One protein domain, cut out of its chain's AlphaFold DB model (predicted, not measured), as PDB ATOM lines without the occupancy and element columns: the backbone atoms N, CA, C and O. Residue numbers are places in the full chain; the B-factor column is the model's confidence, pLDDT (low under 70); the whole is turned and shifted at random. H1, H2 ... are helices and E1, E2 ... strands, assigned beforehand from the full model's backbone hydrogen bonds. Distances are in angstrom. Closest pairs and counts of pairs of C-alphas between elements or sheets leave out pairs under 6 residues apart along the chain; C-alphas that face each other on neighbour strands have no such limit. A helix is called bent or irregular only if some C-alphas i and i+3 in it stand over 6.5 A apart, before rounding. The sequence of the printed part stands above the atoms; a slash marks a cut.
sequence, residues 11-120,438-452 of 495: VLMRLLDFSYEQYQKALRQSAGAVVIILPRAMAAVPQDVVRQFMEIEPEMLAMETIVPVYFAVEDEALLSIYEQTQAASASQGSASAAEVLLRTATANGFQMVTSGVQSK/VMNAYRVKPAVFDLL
ATOM      1  N   VAL A  11     137.146 146.138 156.285       87.25
ATOM      2  CA  VAL A  11     135.801 146.463 156.768       87.25
ATOM      3  C   VAL A  11     135.237 147.590 155.914       87.25
ATOM      4  O   VAL A  11     135.808 148.675 155.859       87.25
ATOM      5  N   LEU A  12     134.113 147.325 155.248       88.88
ATOM      6  CA  LEU A  12     133.391 148.314 154.454       88.88
ATOM      7  C   LEU A  12     132.268 148.915 155.302       88.88
ATOM      8  O   LEU A  12     131.433 148.184 155.833       88.88
ATOM      9  N   MET A  13     132.235 150.239 155.416       90.19
ATOM     10  CA  MET A  13     131.208 150.974 156.153       90.19
ATOM     11  C   MET A  13     130.601 152.032 155.245       90.19
ATOM     12  O   MET A  13     131.314 152.901 154.753       90.19
ATOM     13  N   ARG A  14     129.287 151.990 155.021       90.62
ATOM     14  CA  ARG A  14     128.598 153.108 154.370       90.62
ATOM     15  C   ARG A  14     128.429 154.241 155.361       90.62
ATOM     16  O   ARG A  14     128.112 153.995 156.519       90.62
ATOM     17  N   LEU A  15     128.567 155.471 154.883       89.06
ATOM     18  CA  LEU A  15     128.363 156.665 155.694       89.06
ATOM     19  C   LEU A  15     126.974 156.699 156.361       89.06
ATOM     20  O   LEU A  15     126.856 157.097 157.512       89.06
ATOM     21  N   LEU A  16     125.931 156.252 155.655       86.44
ATOM     22  CA  LEU A  16     124.558 156.213 156.177       86.44
ATOM     23  C   LEU A  16     124.378 155.229 157.341       86.44
ATOM     24  O   LEU A  16     123.530 155.451 158.197       86.44
ATOM     25  N   ASP A  17     125.190 154.173 157.377       84.06
ATOM     26  CA  ASP A  17     125.188 153.165 158.442       84.06
ATOM     27  C   ASP A  17     126.338 153.402 159.437       84.06
ATOM     28  O   ASP A  17     126.648 152.541 160.265       84.06
ATOM     29  N   PHE A  18     127.025 154.545 159.328       85.19
ATOM     30  CA  PHE A  18     128.229 154.808 160.093       85.19
ATOM     31  C   PHE A  18     127.889 155.014 161.568       85.19
ATOM     32  O   PHE A  18     127.058 155.838 161.944       85.19
ATOM     33  N   SER A  19     128.597 154.290 162.427       86.06
ATOM     34  CA  SER A  19     128.535 154.461 163.872       86.06
ATOM     35  C   SER A  19     129.947 154.491 164.431       86.06
ATOM     36  O   SER A  19     130.755 153.602 164.147       86.06
ATOM     37  N   TYR A  20     130.225 155.485 165.276       86.44
ATOM     38  CA  TYR A  20     131.526 155.632 165.924       86.44
ATOM     39  C   TYR A  20     131.912 154.391 166.739       86.44
ATOM     40  O   TYR A  20     133.062 153.959 166.713       86.44
ATOM     41  N   GLU A  21     130.946 153.727 167.382       87.50
ATOM     42  CA  GLU A  21     131.216 152.485 168.107       87.50
ATOM     43  C   GLU A  21     131.666 151.349 167.189       87.50
ATOM     44  O   GLU A  21     132.543 150.565 167.553       87.50
ATOM     45  N   GLN A  22     131.044 151.214 166.014       85.94
ATOM     46  CA  GLN A  22     131.414 150.177 165.053       85.94
ATOM     47  C   GLN A  22     132.798 150.454 164.476       85.94
ATOM     48  O   GLN A  22     133.613 149.536 164.379       85.94
ATOM     49  N   TYR A  23     133.081 151.721 164.172       88.62
ATOM     50  CA  TYR A  23     134.399 152.177 163.753       88.62
ATOM     51  C   TYR A  23     135.459 151.855 164.816       88.62
ATOM     52  O   TYR A  23     136.436 151.162 164.533       88.62
ATOM     53  N   GLN A  24     135.220 152.220 166.075       88.75
ATOM     54  CA  GLN A  24     136.145 151.932 167.169       88.75
ATOM     55  C   GLN A  24     136.321 150.422 167.404       88.75
ATOM     56  O   GLN A  24     137.429 149.963 167.688       88.75
ATOM     57  N   LYS A  25     135.255 149.620 167.257       87.25
ATOM     58  CA  LYS A  25     135.334 148.149 167.310       87.25
ATOM     59  C   LYS A  25     136.209 147.594 166.183       87.25
ATOM     60  O   LYS A  25     137.036 146.728 166.461       87.25
ATOM     61  N   ALA A  26     136.072 148.103 164.958       86.00
ATOM     62  CA  ALA A  26     136.886 147.680 163.818       86.00
ATOM     63  C   ALA A  26     138.381 147.962 164.047       86.00
ATOM     64  O   ALA A  26     139.221 147.109 163.758       86.00
ATOM     65  N   LEU A  27     138.708 149.109 164.646       86.69
ATOM     66  CA  LEU A  27     140.089 149.462 164.981       86.69
ATOM     67  C   LEU A  27     140.651 148.626 166.135       86.69
ATOM     68  O   LEU A  27     141.760 148.112 166.033       86.69
ATOM     69  N   ARG A  28     139.877 148.414 167.211       86.62
ATOM     70  CA  ARG A  28     140.294 147.572 168.353       86.62
ATOM     71  C   ARG A  28     140.534 146.114 167.962       86.62
ATOM     72  O   ARG A  28     141.316 145.430 168.612       86.62
ATOM     73  N   GLN A  29     139.843 145.630 166.933       85.25
ATOM     74  CA  GLN A  29     140.015 144.280 166.390       85.25
ATOM     75  C   GLN A  29     141.129 144.191 165.333       85.25
ATOM     76  O   GLN A  29     141.267 143.144 164.698       85.25
ATOM     77  N   SER A  30     141.908 145.263 165.143       82.44
ATOM     78  CA  SER A  30     143.014 145.350 164.184       82.44
ATOM     79  C   SER A  30     142.606 144.898 162.780       82.44
ATOM     80  O   SER A  30     143.247 144.031 162.176       82.44
ATOM     81  N   ALA A  31     141.502 145.463 162.272       83.88
ATOM     82  CA  ALA A  31     141.103 145.282 160.882       83.88
ATOM     83  C   ALA A  31     142.265 145.620 159.933       83.88
ATOM     84  O   ALA A  31     143.065 146.511 160.206       83.88
ATOM     85  N   GLY A  32     142.365 144.916 158.803       82.31
ATOM     86  CA  GLY A  32     143.429 145.168 157.823       82.31
ATOM     87  C   GLY A  32     143.324 146.552 157.171       82.31
ATOM     88  O   GLY A  32     144.343 147.160 156.863       82.31
ATOM     89  N   ALA A  33     142.099 147.036 156.975       87.31
ATOM     90  CA  ALA A  33     141.775 148.390 156.532       87.31
ATOM     91  C   ALA A  33     140.299 148.684 156.835       87.31
ATOM     92  O   ALA A  33     139.485 147.757 156.922       87.31
ATOM     93  N   VAL A  34     139.947 149.963 156.939       90.50
ATOM     94  CA  VAL A  34     138.553 150.424 156.990       90.50
ATOM     95  C   VAL A  34     138.292 151.296 155.768       90.50
ATOM     96  O   VAL A  34     139.035 152.238 155.517       90.50
ATOM     97  N   VAL A  35     137.248 150.995 155.000       91.62
ATOM     98  CA  VAL A  35     136.817 151.817 153.862       91.62
ATOM     99  C   VAL A  35     135.459 152.414 154.191       91.62
ATOM    100  O   VAL A  35     134.469 151.693 154.324       91.62
ATOM    101  N   ILE A  36     135.423 153.738 154.307       92.75
ATOM    102  CA  ILE A  36     134.209 154.522 154.493       92.75
ATOM    103  C   ILE A  36     133.704 154.932 153.111       92.75
ATOM    104  O   ILE A  36     134.371 155.658 152.371       92.75
ATOM    105  N   ILE A  37     132.528 154.427 152.759       92.38
ATOM    106  CA  ILE A  37     131.866 154.652 151.480       92.38
ATOM    107  C   ILE A  37     130.997 155.907 151.606       92.38
ATOM    108  O   ILE A  37     130.060 155.945 152.408       92.38
ATOM    109  N   LEU A  38     131.341 156.933 150.831       91.94
ATOM    110  CA  LEU A  38     130.687 158.236 150.796       91.94
ATOM    111  C   LEU A  38     129.727 158.326 149.609       91.94
ATOM    112  O   LEU A  38     130.128 158.006 148.490       91.94
ATOM    113  N   PRO A  39     128.505 158.836 149.794       90.12
ATOM    114  CA  PRO A  39     127.547 158.944 148.712       90.12
ATOM    115  C   PRO A  39     128.003 159.911 147.632       90.12
ATOM    116  O   PRO A  39     128.561 160.973 147.911       90.12
ATOM    117  N   ARG A  40     127.713 159.570 146.372       84.19
ATOM    118  CA  ARG A  40     128.093 160.405 145.221       84.19
ATOM    119  C   ARG A  40     127.490 161.809 145.309       84.19
ATOM    120  O   ARG A  40     128.138 162.791 144.957       84.19
ATOM    121  N   ALA A  41     126.255 161.898 145.796       84.75
ATOM    122  CA  ALA A  41     125.574 163.155 146.067       84.75
ATOM    123  C   ALA A  41     125.547 163.430 147.577       84.75
ATOM    124  O   ALA A  41     124.589 163.088 148.266       84.75
ATOM    125  N   MET A  42     126.561 164.132 148.085       80.75
ATOM    126  CA  MET A  42     126.634 164.560 149.495       80.75
ATOM    127  C   MET A  42     125.447 165.449 149.921       80.75
ATOM    128  O   MET A  42     125.100 165.538 151.100       80.75
ATOM    129  N   ALA A  43     124.779 166.087 148.953       79.19
ATOM    130  CA  ALA A  43     123.551 166.847 149.170       79.19
ATOM    131  C   ALA A  43     122.352 165.968 149.574       79.19
ATOM    132  O   ALA A  43     121.464 166.449 150.272       79.19
ATOM    133  N   ALA A  44     122.330 164.697 149.156       83.38
ATOM    134  CA  ALA A  44     121.239 163.765 149.442       83.38
ATOM    135  C   ALA A  44     121.320 163.156 150.854       83.38
ATOM    136  O   ALA A  44     120.387 162.482 151.286       83.38
ATOM    137  N   VAL A  45     122.415 163.393 151.586       86.56
ATOM    138  CA  VAL A  45     122.595 162.868 152.943       86.56
ATOM    139  C   VAL A  45     121.671 163.602 153.923       86.56
ATOM    140  O   VAL A  45     121.713 164.844 153.969       86.56
ATOM    141  N   PRO A  46     120.873 162.869 154.729       87.81
ATOM    142  CA  PRO A  46     120.028 163.451 155.766       87.81
ATOM    143  C   PRO A  46     120.823 164.343 156.720       87.81
ATOM    144  O   PRO A  46     121.961 164.033 157.076       87.81
ATOM    145  N   GLN A  47     120.220 165.450 157.162       85.06
ATOM    146  CA  GLN A  47     120.914 166.413 158.025       85.06
ATOM    147  C   GLN A  47     121.351 165.804 159.361       85.06
ATOM    148  O   GLN A  47     122.393 166.197 159.878       85.06
ATOM    149  N   ASP A  48     120.602 164.835 159.885       87.06
ATOM    150  CA  ASP A  48     120.917 164.180 161.158       87.06
ATOM    151  C   ASP A  48     122.220 163.375 161.067       87.06
ATOM    152  O   ASP A  48     123.095 163.522 161.916       87.06
ATOM    153  N   VAL A  49     122.403 162.621 159.975       87.38
ATOM    154  CA  VAL A  49     123.638 161.865 159.701       87.38
ATOM    155  C   VAL A  49     124.819 162.813 159.509       87.38
ATOM    156  O   VAL A  49     125.913 162.542 159.991       87.38
ATOM    157  N   VAL A  50     124.610 163.951 158.840       87.19
ATOM    158  CA  VAL A  50     125.666 164.957 158.658       87.19
ATOM    159  C   VAL A  50     126.105 165.554 159.989       87.19
ATOM    160  O   VAL A  50     127.303 165.651 160.228       87.19
ATOM    161  N   ARG A  51     125.162 165.934 160.860       86.69
ATOM    162  CA  ARG A  51     125.485 166.476 162.190       86.69
ATOM    163  C   ARG A  51     126.232 165.453 163.033       86.69
ATOM    164  O   ARG A  51     127.288 165.771 163.564       86.69
ATOM    165  N   GLN A  52     125.736 164.216 163.061       88.06
ATOM    166  CA  GLN A  52     126.407 163.123 163.756       88.06
ATOM    167  C   GLN A  52     127.824 162.906 163.215       88.06
ATOM    168  O   GLN A  52     128.750 162.734 163.999       88.06
ATOM    169  N   PHE A  53     128.012 162.948 161.890       89.25
ATOM    170  CA  PHE A  53     129.332 162.809 161.282       89.25
ATOM    171  C   PHE A  53     130.268 163.976 161.639       89.25
ATOM    172  O   PHE A  53     131.437 163.763 161.938       89.25
ATOM    173  N   MET A  54     129.763 165.209 161.656       87.94
ATOM    174  CA  MET A  54     130.550 166.391 162.025       87.94
ATOM    175  C   MET A  54     131.027 166.360 163.484       87.94
ATOM    176  O   MET A  54     132.088 166.902 163.780       87.94
ATOM    177  N   GLU A  55     130.274 165.730 164.388       87.44
ATOM    178  CA  GLU A  55     130.668 165.564 165.794       87.44
ATOM    179  C   GLU A  55     131.797 164.536 165.962       87.44
ATOM    180  O   GLU A  55     132.708 164.740 166.761       87.44
ATOM    181  N   ILE A  56     131.778 163.456 165.176       88.69
ATOM    182  CA  ILE A  56     132.773 162.372 165.262       88.69
ATOM    183  C   ILE A  56     134.053 162.662 164.474       88.69
ATOM    184  O   ILE A  56     135.105 162.123 164.796       88.69
ATOM    185  N   GLU A  57     133.988 163.481 163.423       90.31
ATOM    186  CA  GLU A  57     135.120 163.787 162.548       90.31
ATOM    187  C   GLU A  57     136.349 164.332 163.306       90.31
ATOM    188  O   GLU A  57     137.450 163.812 163.086       90.31
ATOM    189  N   PRO A  58     136.218 165.296 164.243       88.06
ATOM    190  CA  PRO A  58     137.354 165.732 165.054       88.06
ATOM    191  C   PRO A  58     137.886 164.622 165.970       88.06
ATOM    192  O   PRO A  58     139.095 164.531 166.173       88.06
ATOM    193  N   GLU A  59     137.023 163.744 166.490       87.88
ATOM    194  CA  GLU A  59     137.454 162.601 167.304       87.88
ATOM    195  C   GLU A  59     138.214 161.562 166.470       87.88
ATOM    196  O   GLU A  59     139.191 160.979 166.941       87.88
ATOM    197  N   MET A  60     137.801 161.347 165.217       88.69
ATOM    198  CA  MET A  60     138.508 160.481 164.272       88.69
ATOM    199  C   MET A  60     139.903 161.019 163.956       88.69
ATOM    200  O   MET A  60     140.841 160.233 163.875       88.69
ATOM    201  N   LEU A  61     140.036 162.339 163.802       88.06
ATOM    202  CA  LEU A  61     141.311 163.011 163.551       88.06
ATOM    203  C   LEU A  61     142.243 163.014 164.769       88.06
ATOM    204  O   LEU A  61     143.457 162.934 164.608       88.06
ATOM    205  N   ALA A  62     141.689 163.106 165.979       87.44
ATOM    206  CA  ALA A  62     142.467 163.093 167.217       87.44
ATOM    207  C   ALA A  62     142.967 161.691 167.607       87.44
ATOM    208  O   ALA A  62     143.878 161.564 168.425       87.44
ATOM    209  N   MET A  63     142.362 160.632 167.062       87.62
ATOM    210  CA  MET A  63     142.700 159.259 167.415       87.62
ATOM    211  C   MET A  63     143.893 158.743 166.607       87.62
ATOM    212  O   MET A  63     143.844 158.641 165.384       87.62
ATOM    213  N   GLU A  64     144.942 158.318 167.308       87.00
ATOM    214  CA  GLU A  64     146.082 157.641 166.697       87.00
ATOM    215  C   GLU A  64     145.716 156.192 166.335       87.00
ATOM    216  O   GLU A  64     145.248 155.414 167.170       87.00
ATOM    217  N   THR A  65     145.911 155.816 165.070       86.06
ATOM    218  CA  THR A  65     145.578 154.482 164.557       86.06
ATOM    219  C   THR A  65     146.616 153.998 163.549       86.06
ATOM    220  O   THR A  65     147.065 154.744 162.685       86.06
ATOM    221  N   ILE A  66     146.961 152.710 163.645       84.62
ATOM    222  CA  ILE A  66     147.845 152.001 162.703       84.62
ATOM    223  C   ILE A  66     147.036 151.430 161.521       84.62
ATOM    224  O   ILE A  66     147.585 151.136 160.461       84.62
ATOM    225  N   VAL A  67     145.722 151.257 161.695       87.31
ATOM    226  CA  VAL A  67     144.829 150.743 160.652       87.31
ATOM    227  C   VAL A  67     144.559 151.859 159.640       87.31
ATOM    228  O   VAL A  67     144.090 152.928 160.046       87.31
ATOM    229  N   PRO A  68     144.808 151.639 158.336       87.69
ATOM    230  CA  PRO A  68     144.526 152.640 157.320       87.69
ATOM    231  C   PRO A  68     143.015 152.791 157.120       87.69
ATOM    232  O   PRO A  68     142.283 151.806 156.962       87.69
ATOM    233  N   VAL A  69     142.565 154.045 157.104       90.94
ATOM    234  CA  VAL A  69     141.168 154.426 156.884       90.94
ATOM    235  C   VAL A  69     141.072 155.154 155.551       90.94
ATOM    236  O   VAL A  69     141.666 156.213 155.366       90.94
ATOM    237  N   TYR A  70     140.333 154.576 154.612       91.19
ATOM    238  CA  TYR A  70     140.131 155.127 153.279       91.19
ATOM    239  C   TYR A  70     138.726 155.696 153.144       91.19
ATOM    240  O   TYR A  70     137.755 155.078 153.576       91.19
ATOM    241  N   PHE A  71     138.615 156.836 152.472       92.25
ATOM    242  CA  PHE A  71     137.341 157.409 152.060       92.25
ATOM    243  C   PHE A  71     137.175 157.191 150.560       92.25
ATOM    244  O   PHE A  71     138.004 157.641 149.768       92.25
ATOM    245  N   ALA A  72     136.123 156.478 150.171       91.44
ATOM    246  CA  ALA A  72     135.833 156.162 148.780       91.44
ATOM    247  C   ALA A  72     134.459 156.712 148.405       91.44
ATOM    248  O   ALA A  72     133.480 156.457 149.099       91.44
ATOM    249  N   VAL A  73     134.383 157.456 147.303       89.94
ATOM    250  CA  VAL A  73     133.096 157.878 146.740       89.94
ATOM    251  C   VAL A  73     132.391 156.655 146.151       89.94
ATOM    252  O   VAL A  73     133.041 155.799 145.553       89.94
ATOM    253  N   GLU A  74     131.076 156.575 146.339       89.56
ATOM    254  CA  GLU A  74     130.228 155.501 145.831       89.56
ATOM    255  C   GLU A  74     130.414 155.297 144.327       89.56
ATOM    256  O   GLU A  74     130.308 156.226 143.521       89.56
ATOM    257  N   ASP A  75     130.645 154.036 143.979       88.94
ATOM    258  CA  ASP A  75     130.686 153.513 142.625       88.94
ATOM    259  C   ASP A  75     129.819 152.249 142.578       88.94
ATOM    260  O   ASP A  75     129.753 151.504 143.561       88.94
ATOM    261  N   GLU A  76     129.181 151.983 141.440       88.31
ATOM    262  CA  GLU A  76     128.297 150.824 141.241       88.31
ATOM    263  C   GLU A  76     129.035 149.514 141.546       88.31
ATOM    264  O   GLU A  76     128.512 148.605 142.196       88.31
ATOM    265  N   ALA A  77     130.309 149.436 141.150       86.81
ATOM    266  CA  ALA A  77     131.159 148.295 141.459       86.81
ATOM    267  C   ALA A  77     131.383 148.145 142.974       86.81
ATOM    268  O   ALA A  77     131.262 147.038 143.503       86.81
ATOM    269  N   LEU A  78     131.662 149.239 143.689       88.19
ATOM    270  CA  LEU A  78     131.904 149.225 145.133       88.19
ATOM    271  C   LEU A  78     130.641 148.857 145.923       88.19
ATOM    272  O   LEU A  78     130.723 148.077 146.871       88.19
ATOM    273  N   LEU A  79     129.476 149.351 145.494       89.00
ATOM    274  CA  LEU A  79     128.179 148.987 146.065       89.00
ATOM    275  C   LEU A  79     127.878 147.501 145.859       89.00
ATOM    276  O   LEU A  79     127.512 146.813 146.810       89.00
ATOM    277  N   SER A  80     128.145 146.966 144.662       87.75
ATOM    278  CA  SER A  80     127.964 145.534 144.397       87.75
ATOM    279  C   SER A  80     128.846 144.653 145.292       87.75
ATOM    280  O   SER A  80     128.418 143.586 145.736       87.75
ATOM    281  N   ILE A  81     130.073 145.100 145.595       86.50
ATOM    282  CA  ILE A  81     130.976 144.411 146.524       86.50
ATOM    283  C   ILE A  81     130.410 144.495 147.942       86.50
ATOM    284  O   ILE A  81     130.345 143.473 148.623       86.50
ATOM    285  N   TYR A  82     129.961 145.675 148.373       87.94
ATOM    286  CA  TYR A  82     129.353 145.874 149.687       87.94
ATOM    287  C   TYR A  82     128.150 144.940 149.901       87.94
ATOM    288  O   TYR A  82     128.148 144.164 150.857       87.94
ATOM    289  N   GLU A  83     127.193 144.905 148.973       87.06
ATOM    290  CA  GLU A  83     126.010 144.037 149.055       87.06
ATOM    291  C   GLU A  83     126.376 142.546 149.063       87.06
ATOM    292  O   GLU A  83     125.859 141.778 149.879       87.06
ATOM    293  N   GLN A  84     127.321 142.125 148.212       82.12
ATOM    294  CA  GLN A  84     127.806 140.740 148.194       82.12
ATOM    295  C   GLN A  84     128.473 140.351 149.516       82.12
ATOM    296  O   GLN A  84     128.262 139.239 150.008       82.12
ATOM    297  N   THR A  85     129.263 141.251 150.110       80.56
ATOM    298  CA  THR A  85     129.897 140.998 151.411       80.56
ATOM    299  C   THR A  85     128.877 140.957 152.543       80.56
ATOM    300  O   THR A  85     128.956 140.070 153.389       80.56
ATOM    301  N   GLN A  86     127.868 141.831 152.525       80.62
ATOM    302  CA  GLN A  86     126.809 141.854 153.530       80.62
ATOM    303  C   GLN A  86     125.955 140.579 153.477       80.62
ATOM    304  O   GLN A  86     125.721 139.951 154.514       80.62
ATOM    305  N   ALA A  87     125.558 140.142 152.278       75.50
ATOM    306  CA  ALA A  87     124.837 138.887 152.076       75.50
ATOM    307  C   ALA A  87     125.662 137.675 152.544       75.50
ATOM    308  O   ALA A  87     125.143 136.782 153.220       75.50
ATOM    309  N   ALA A  88     126.967 137.666 152.249       69.94
ATOM    310  CA  ALA A  88     127.871 136.620 152.712       69.94
ATOM    311  C   ALA A  88     127.972 136.594 154.248       69.94
ATOM    312  O   ALA A  88     127.826 135.523 154.839       69.94
ATOM    313  N   SER A  89     128.144 137.745 154.905       69.25
ATOM    314  CA  SER A  89     128.242 137.852 156.367       69.25
ATOM    315  C   SER A  89     126.955 137.452 157.092       69.25
ATOM    316  O   SER A  89     127.021 136.711 158.072       69.25
ATOM    317  N   ALA A  90     125.784 137.870 156.598       67.38
ATOM    318  CA  ALA A  90     124.494 137.504 157.191       67.38
ATOM    319  C   ALA A  90     124.234 135.987 157.134       67.38
ATOM    320  O   ALA A  90     123.649 135.409 158.048       67.38
ATOM    321  N   SER A  91     124.724 135.320 156.084       60.03
ATOM    322  CA  SER A  91     124.524 133.882 155.869       60.03
ATOM    323  C   SER A  91     125.417 132.964 156.721       60.03
ATOM    324  O   SER A  91     125.169 131.757 156.758       60.03
ATOM    325  N   GLN A  92     126.447 133.498 157.394       58.88
ATOM    326  CA  GLN A  92     127.376 132.711 158.223       58.88
ATOM    327  C   GLN A  92     126.907 132.520 159.674       58.88
ATOM    328  O   GLN A  92     127.391 131.615 160.346       58.88
ATOM    329  N   GLY A  93     125.963 133.331 160.162       54.50
ATOM    330  CA  GLY A  93     125.524 133.301 161.563       54.50
ATOM    331  C   GLY A  93     124.608 132.131 161.950       54.50
ATOM    332  O   GLY A  93     124.359 131.943 163.137       54.50
ATOM    333  N   SER A  94     124.093 131.352 160.988       52.47
ATOM    334  CA  SER A  94     123.017 130.367 161.218       52.47
ATOM    335  C   SER A  94     123.221 128.989 160.567       52.47
ATOM    336  O   SER A  94     122.340 128.138 160.672       52.47
ATOM    337  N   ALA A  95     124.357 128.741 159.908       57.50
ATOM    338  CA  ALA A  95     124.583 127.541 159.096       57.50
ATOM    339  C   ALA A  95     125.500 126.502 159.772       57.50
ATOM    340  O   ALA A  95     126.383 126.835 160.564       57.50
ATOM    341  N   SER A  96     125.311 125.223 159.430       63.06
ATOM    342  CA  SER A  96     126.155 124.119 159.920       63.06
ATOM    343  C   SER A  96     127.604 124.234 159.419       63.06
ATOM    344  O   SER A  96     127.853 124.796 158.356       63.06
ATOM    345  N   ALA A  97     128.582 123.654 160.129       59.03
ATOM    346  CA  ALA A  97     130.006 123.764 159.771       59.03
ATOM    347  C   ALA A  97     130.330 123.307 158.329       59.03
ATOM    348  O   ALA A  97     131.166 123.913 157.662       59.03
ATOM    349  N   ALA A  98     129.644 122.279 157.818       60.03
ATOM    350  CA  ALA A  98     129.813 121.809 156.440       60.03
ATOM    351  C   ALA A  98     129.223 122.789 155.412       60.03
ATOM    352  O   ALA A  98     129.813 123.028 154.358       60.03
ATOM    353  N   GLU A  99     128.085 123.400 155.734       61.03
ATOM    354  CA  GLU A  99     127.442 124.413 154.900       61.03
ATOM    355  C   GLU A  99     128.245 125.718 154.888       61.03
ATOM    356  O   GLU A  99     128.408 126.329 153.834       61.03
ATOM    357  N   VAL A 100     128.839 126.097 156.024       64.38
ATOM    358  CA  VAL A 100     129.779 127.221 156.119       64.38
ATOM    359  C   VAL A 100     131.019 126.962 155.266       64.38
ATOM    360  O   VAL A 100     131.433 127.862 154.540       64.38
ATOM    361  N   LEU A 101     131.597 125.755 155.282       61.50
ATOM    362  CA  LEU A 101     132.755 125.415 154.444       61.50
ATOM    363  C   LEU A 101     132.420 125.422 152.949       61.50
ATOM    364  O   LEU A 101     133.168 126.006 152.165       61.50
ATOM    365  N   LEU A 102     131.287 124.835 152.552       61.09
ATOM    366  CA  LEU A 102     130.854 124.804 151.153       61.09
ATOM    367  C   LEU A 102     130.547 126.217 150.646       61.09
ATOM    368  O   LEU A 102     131.022 126.606 149.580       61.09
ATOM    369  N   ARG A 103     129.854 127.032 151.450       63.69
ATOM    370  CA  ARG A 103     129.594 128.440 151.125       63.69
ATOM    371  C   ARG A 103     130.864 129.266 151.090       63.69
ATOM    372  O   ARG A 103     131.016 130.059 150.173       63.69
ATOM    373  N   THR A 104     131.790 129.051 152.022       64.31
ATOM    374  CA  THR A 104     133.094 129.726 152.025       64.31
ATOM    375  C   THR A 104     133.909 129.343 150.798       64.31
ATOM    376  O   THR A 104     134.575 130.202 150.249       64.31
ATOM    377  N   ALA A 105     133.828 128.105 150.309       59.31
ATOM    378  CA  ALA A 105     134.510 127.702 149.082       59.31
ATOM    379  C   ALA A 105     133.878 128.303 147.812       59.31
ATOM    380  O   ALA A 105     134.582 128.581 146.842       59.31
ATOM    381  N   THR A 106     132.559 128.527 147.814       60.12
ATOM    382  CA  THR A 106     131.843 129.174 146.699       60.12
ATOM    383  C   THR A 106     131.791 130.698 146.794       60.12
ATOM    384  O   THR A 106     131.467 131.356 145.804       60.12
ATOM    385  N   ALA A 107     132.089 131.263 147.965       64.62
ATOM    386  CA  ALA A 107     132.030 132.693 148.217       64.62
ATOM    387  C   ALA A 107     133.091 133.431 147.400       64.62
ATOM    388  O   ALA A 107     134.199 132.947 147.159       64.62
ATOM    389  N   ASN A 108     132.741 134.642 146.983       66.88
ATOM    390  CA  ASN A 108     133.677 135.529 146.315       66.88
ATOM    391  C   ASN A 108     134.548 136.193 147.375       66.88
ATOM    392  O   ASN A 108     134.055 137.002 148.157       66.88
ATOM    393  N   GLY A 109     135.835 135.848 147.408       70.88
ATOM    394  CA  GLY A 109     136.814 136.637 148.138       70.88
ATOM    395  C   GLY A 109     137.120 137.907 147.355       70.88
ATOM    396  O   GLY A 109     137.265 137.860 146.133       70.88
ATOM    397  N   PHE A 110     137.235 139.035 148.048       78.75
ATOM    398  CA  PHE A 110     137.725 140.277 147.461       78.75
ATOM    399  C   PHE A 110     139.047 140.647 148.118       78.75
ATOM    400  O   PHE A 110     139.130 140.741 149.343       78.75
ATOM    401  N   GLN A 111     140.079 140.846 147.305       80.88
ATOM    402  CA  GLN A 111     141.359 141.376 147.743       80.88
ATOM    403  C   GLN A 111     141.465 142.825 147.277       80.88
ATOM    404  O   GLN A 111     141.548 143.092 146.078       80.88
ATOM    405  N   MET A 112     141.446 143.743 148.239       81.75
ATOM    406  CA  MET A 112     141.654 145.166 147.997       81.75
ATOM    407  C   MET A 112     143.152 145.453 148.009       81.75
ATOM    408  O   MET A 112     143.837 145.119 148.976       81.75
ATOM    409  N   VAL A 113     143.662 146.051 146.936       83.25
ATOM    410  CA  VAL A 113     145.068 146.448 146.816       83.25
ATOM    411  C   VAL A 113     145.129 147.916 146.427       83.25
ATOM    412  O   VAL A 113     144.566 148.324 145.412       83.25
ATOM    413  N   THR A 114     145.828 148.711 147.229       83.31
ATOM    414  CA  THR A 114     146.135 150.106 146.913       83.31
ATOM    415  C   THR A 114     147.427 150.170 146.112       83.31
ATOM    416  O   THR A 114     148.439 149.605 146.518       83.31
ATOM    417  N   SER A 115     147.413 150.874 144.983       74.19
ATOM    418  CA  SER A 115     148.598 151.028 144.127       74.19
ATOM    419  C   SER A 115     149.585 152.103 144.613       74.19
ATOM    420  O   SER A 115     150.576 152.366 143.935       74.19
ATOM    421  N   GLY A 116     149.292 152.773 145.732       68.88
ATOM    422  CA  GLY A 116     150.078 153.890 146.262       68.88
ATOM    423  C   GLY A 116     151.355 153.455 146.984       68.88
ATOM    424  O   GLY A 116     151.405 152.398 147.614       68.88
ATOM    425  N   VAL A 117     152.385 154.300 146.913       74.56
ATOM    426  CA  VAL A 117     153.562 154.199 147.787       74.56
ATOM    427  C   VAL A 117     153.216 154.693 149.194       74.56
ATOM    428  O   VAL A 117     152.251 155.433 149.378       74.56
ATOM    429  N   GLN A 118     154.001 154.284 150.193       76.50
ATOM    430  CA  GLN A 118     153.870 154.809 151.555       76.50
ATOM    431  C   GLN A 118     154.036 156.332 151.556       76.50
ATOM    432  O   GLN A 118     154.934 156.848 150.884       76.50
ATOM    433  N   SER A 119     153.172 157.013 152.309       81.25
ATOM    434  CA  SER A 119     153.185 158.470 152.419       81.25
ATOM    435  C   SER A 119     154.484 158.957 153.067       81.25
ATOM    436  O   SER A 119     155.009 158.340 153.998       81.25
ATOM    437  N   LYS A 120     155.018 160.058 152.550       86.00
ATOM    438  CA  LYS A 120     156.251 160.708 152.982       86.00
ATOM    439  C   LYS A 120     155.971 162.148 153.378       86.00
ATOM    440  O   LYS A 120     155.152 162.835 152.773       86.00
ATOM    441  N   VAL A 438     144.486 154.915 144.026       86.31
ATOM    442  CA  VAL A 438     143.575 154.008 143.320       86.31
ATOM    443  C   VAL A 438     143.550 152.681 144.072       86.31
ATOM    444  O   VAL A 438     144.595 152.069 144.311       86.31
ATOM    445  N   MET A 439     142.352 152.254 144.466       85.31
ATOM    446  CA  MET A 439     142.118 150.963 145.104       85.31
ATOM    447  C   MET A 439     141.537 149.996 144.074       85.31
ATOM    448  O   MET A 439     140.461 150.236 143.533       85.31
ATOM    449  N   ASN A 440     142.240 148.894 143.829       87.25
ATOM    450  CA  ASN A 440     141.796 147.834 142.932       87.25
ATOM    451  C   ASN A 440     141.223 146.671 143.746       87.25
ATOM    452  O   ASN A 440     141.875 146.171 144.665       87.25
ATOM    453  N   ALA A 441     140.021 146.224 143.386       85.44
ATOM    454  CA  ALA A 441     139.359 145.079 143.997       85.44
ATOM    455  C   ALA A 441     139.477 143.852 143.085       85.44
ATOM    456  O   ALA A 441     138.830 143.777 142.040       85.44
ATOM    457  N   TYR A 442     140.280 142.866 143.482       84.12
ATOM    458  CA  TYR A 442     140.402 141.608 142.748       84.12
ATOM    459  C   TYR A 442     139.488 140.548 143.350       84.12
ATOM    460  O   TYR A 442     139.483 140.328 144.562       84.12
ATOM    461  N   ARG A 443     138.733 139.852 142.498       81.88
ATOM    462  CA  ARG A 443     137.946 138.689 142.913       81.88
ATOM    463  C   ARG A 443     138.869 137.480 143.004       81.88
ATOM    464  O   ARG A 443     139.316 136.957 141.988       81.88
ATOM    465  N   VAL A 444     139.140 137.041 144.224       78.25
ATOM    466  CA  VAL A 444     140.034 135.923 144.525       78.25
ATOM    467  C   VAL A 444     139.207 134.724 144.970       78.25
ATOM    468  O   VAL A 444     138.206 134.854 145.683       78.25
ATOM    469  N   LYS A 445     139.609 133.531 144.524       76.00
ATOM    470  CA  LYS A 445     138.995 132.284 144.975       76.00
ATOM    471  C   LYS A 445     139.548 131.893 146.352       76.00
ATOM    472  O   LYS A 445     140.757 131.973 146.554       76.00
ATOM    473  N   PRO A 446     138.694 131.496 147.310       72.06
ATOM    474  CA  PRO A 446     139.146 131.090 148.640       72.06
ATOM    475  C   PRO A 446     140.024 129.838 148.588       72.06
ATOM    476  O   PRO A 446     139.743 128.936 147.810       72.06
ATOM    477  N   ALA A 447     141.019 129.723 149.474       71.12
ATOM    478  CA  ALA A 447     141.929 128.566 149.527       71.12
ATOM    479  C   ALA A 447     141.210 127.213 149.731       71.12
ATOM    480  O   ALA A 447     141.707 126.161 149.344       71.12
ATOM    481  N   VAL A 448     140.000 127.230 150.306       73.88
ATOM    482  CA  VAL A 448     139.147 126.037 150.452       73.88
ATOM    483  C   VAL A 448     138.713 125.481 149.088       73.88
ATOM    484  O   VAL A 448     138.472 124.283 148.958       73.88
ATOM    485  N   PHE A 449     138.644 126.321 148.053       78.62
ATOM    486  CA  PHE A 449     138.366 125.881 146.689       78.62
ATOM    487  C   PHE A 449     139.443 124.918 146.177       78.62
ATOM    488  O   PHE A 449     139.102 123.890 145.598       78.62
ATOM    489  N   ASP A 450     140.718 125.188 146.464       83.31
ATOM    490  CA  ASP A 450     141.822 124.311 146.060       83.31
ATOM    491  C   ASP A 450     141.756 122.959 146.781       83.31
ATOM    492  O   ASP A 450     142.050 121.923 146.187       83.31
ATOM    493  N   LEU A 451     141.285 122.936 148.034       84.56
ATOM    494  CA  LEU A 451     141.029 121.692 148.764       84.56
ATOM    495  C   LEU A 451     139.895 120.883 148.116       84.56
ATOM    496  O   LEU A 451     140.031 119.674 147.940       84.56
ATOM    497  N   LEU A 452     138.793 121.533 147.727       83.75
ATOM    498  CA  LEU A 452     137.706 120.866 146.999       83.75
ATOM    499  C   LEU A 452     138.171 120.351 145.636       83.75
ATOM    500  O   LEU A 452     137.806 119.243 145.247       83.75
TER     501      LEU A 452
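What this domain is: This is residues 11 to 120 and 438 to 452 of the 495 residues of the protein "NCLN isoform 5" of Pongo abelii (UniProt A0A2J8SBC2). A small sheet of three parallel strands, E1, E2 and E3, has a helix over each face, H1 along its strands and H3 crossing the other face, with H2 near H1. A two-stranded ribbon, E4 and E5, comes close to H3 with E4, and at one end of the ribbon, where H4 leads into E4 and E5 leads into H5, the helices H4 and H5 pack on each other far from the three-stranded sheet. The printed part has 125 residues with five named helices and five named strands, in the order E1 H1 E2 H2 E3 H3 H4 E4 E5 H5, in the mixed class; E4 and E5 are antiparallel. It is only just loose, close to compact, with a radius of gyration of the C-alphas of 16.6 A and spans of 48 by 36 by 29 A.

How they stand to each other: In the larger sheet E2, residues 33 to 38, is the inner strand, and E1, residues 11 to 14, and E3, residues 69 to 73, are the edge strands. N 13 and O 35 are 2.9 A apart and N 36 and O 70 2.8 A, both within hydrogen-bond range. H1, residues 20 to 28, is on the sheet over E1 and E2 at a height of 9.8 A; its closest C-alphas to E1 are those of Ala 26 and Val 11, 7.2 A apart. E1, H1, E2 and E2, H2, E3 are strand-helix-strand units, two parallel neighbour strands with a helix between them in the chain, each with a right-handed crossover; H2 is residues 47 to 62. H2 is not on the sheet, and is close to H1 but not clearly touching it, with the C-alphas of Tyr 20 and Ile 56 6.9 A apart. H3, residues 76 to 90, is on the opposite face from H1 and runs across the strands, at 64 degrees to E1 on the local plane; the closest C-alphas are those of Leu 12 and Tyr 82, 6.7 A. In the second sheet E4, residues 109 to 114, and E5, residues 439 to 444, are antiparallel at 153 degrees, with N 111 and O 442 2.9 A apart. The closest C-alphas of H3 and E4 are those of Ile 81 and Phe 110, 8.0 A apart. H4, residues 97 to 106, and H5, residues 447 to 452, touch about perpendicular at 74 degrees, closest at the C-alphas of Ala 105 and Phe 449, 4.9 A. In H1, H3 and H4 every O i to N i+4 pair is within hydrogen-bond range; in H2 it is 10 of 12 and in H5 1 of 2.

Where its parts are: E1 begins at C-alpha 11, (135.801, 146.463, 156.768), and H5 ends at C-alpha 452, (137.706, 120.866, 146.999). From first to last C-alpha, H2 measures 23.7 A, H3 21.1 A, E4 16.4 A, E2 15.9 A and E5 15.2 A. H2 has a kink of 29 degrees near residue 55 and is only just irregular, with C-alphas 55 and 58 6.7 A apart.

The domain as a whole: The two C-alphas farthest apart are those of Gln 47 and Leu 451, 49.9 A. Residues 121 to 437 are not printed, and C-alphas 120 and 438 are 17.3 A apart across that cut. Of the links that are printed whole, none is long. The mean pLDDT of the printed part is 81.3; residues 88 to 108 and residue 116 are under 70.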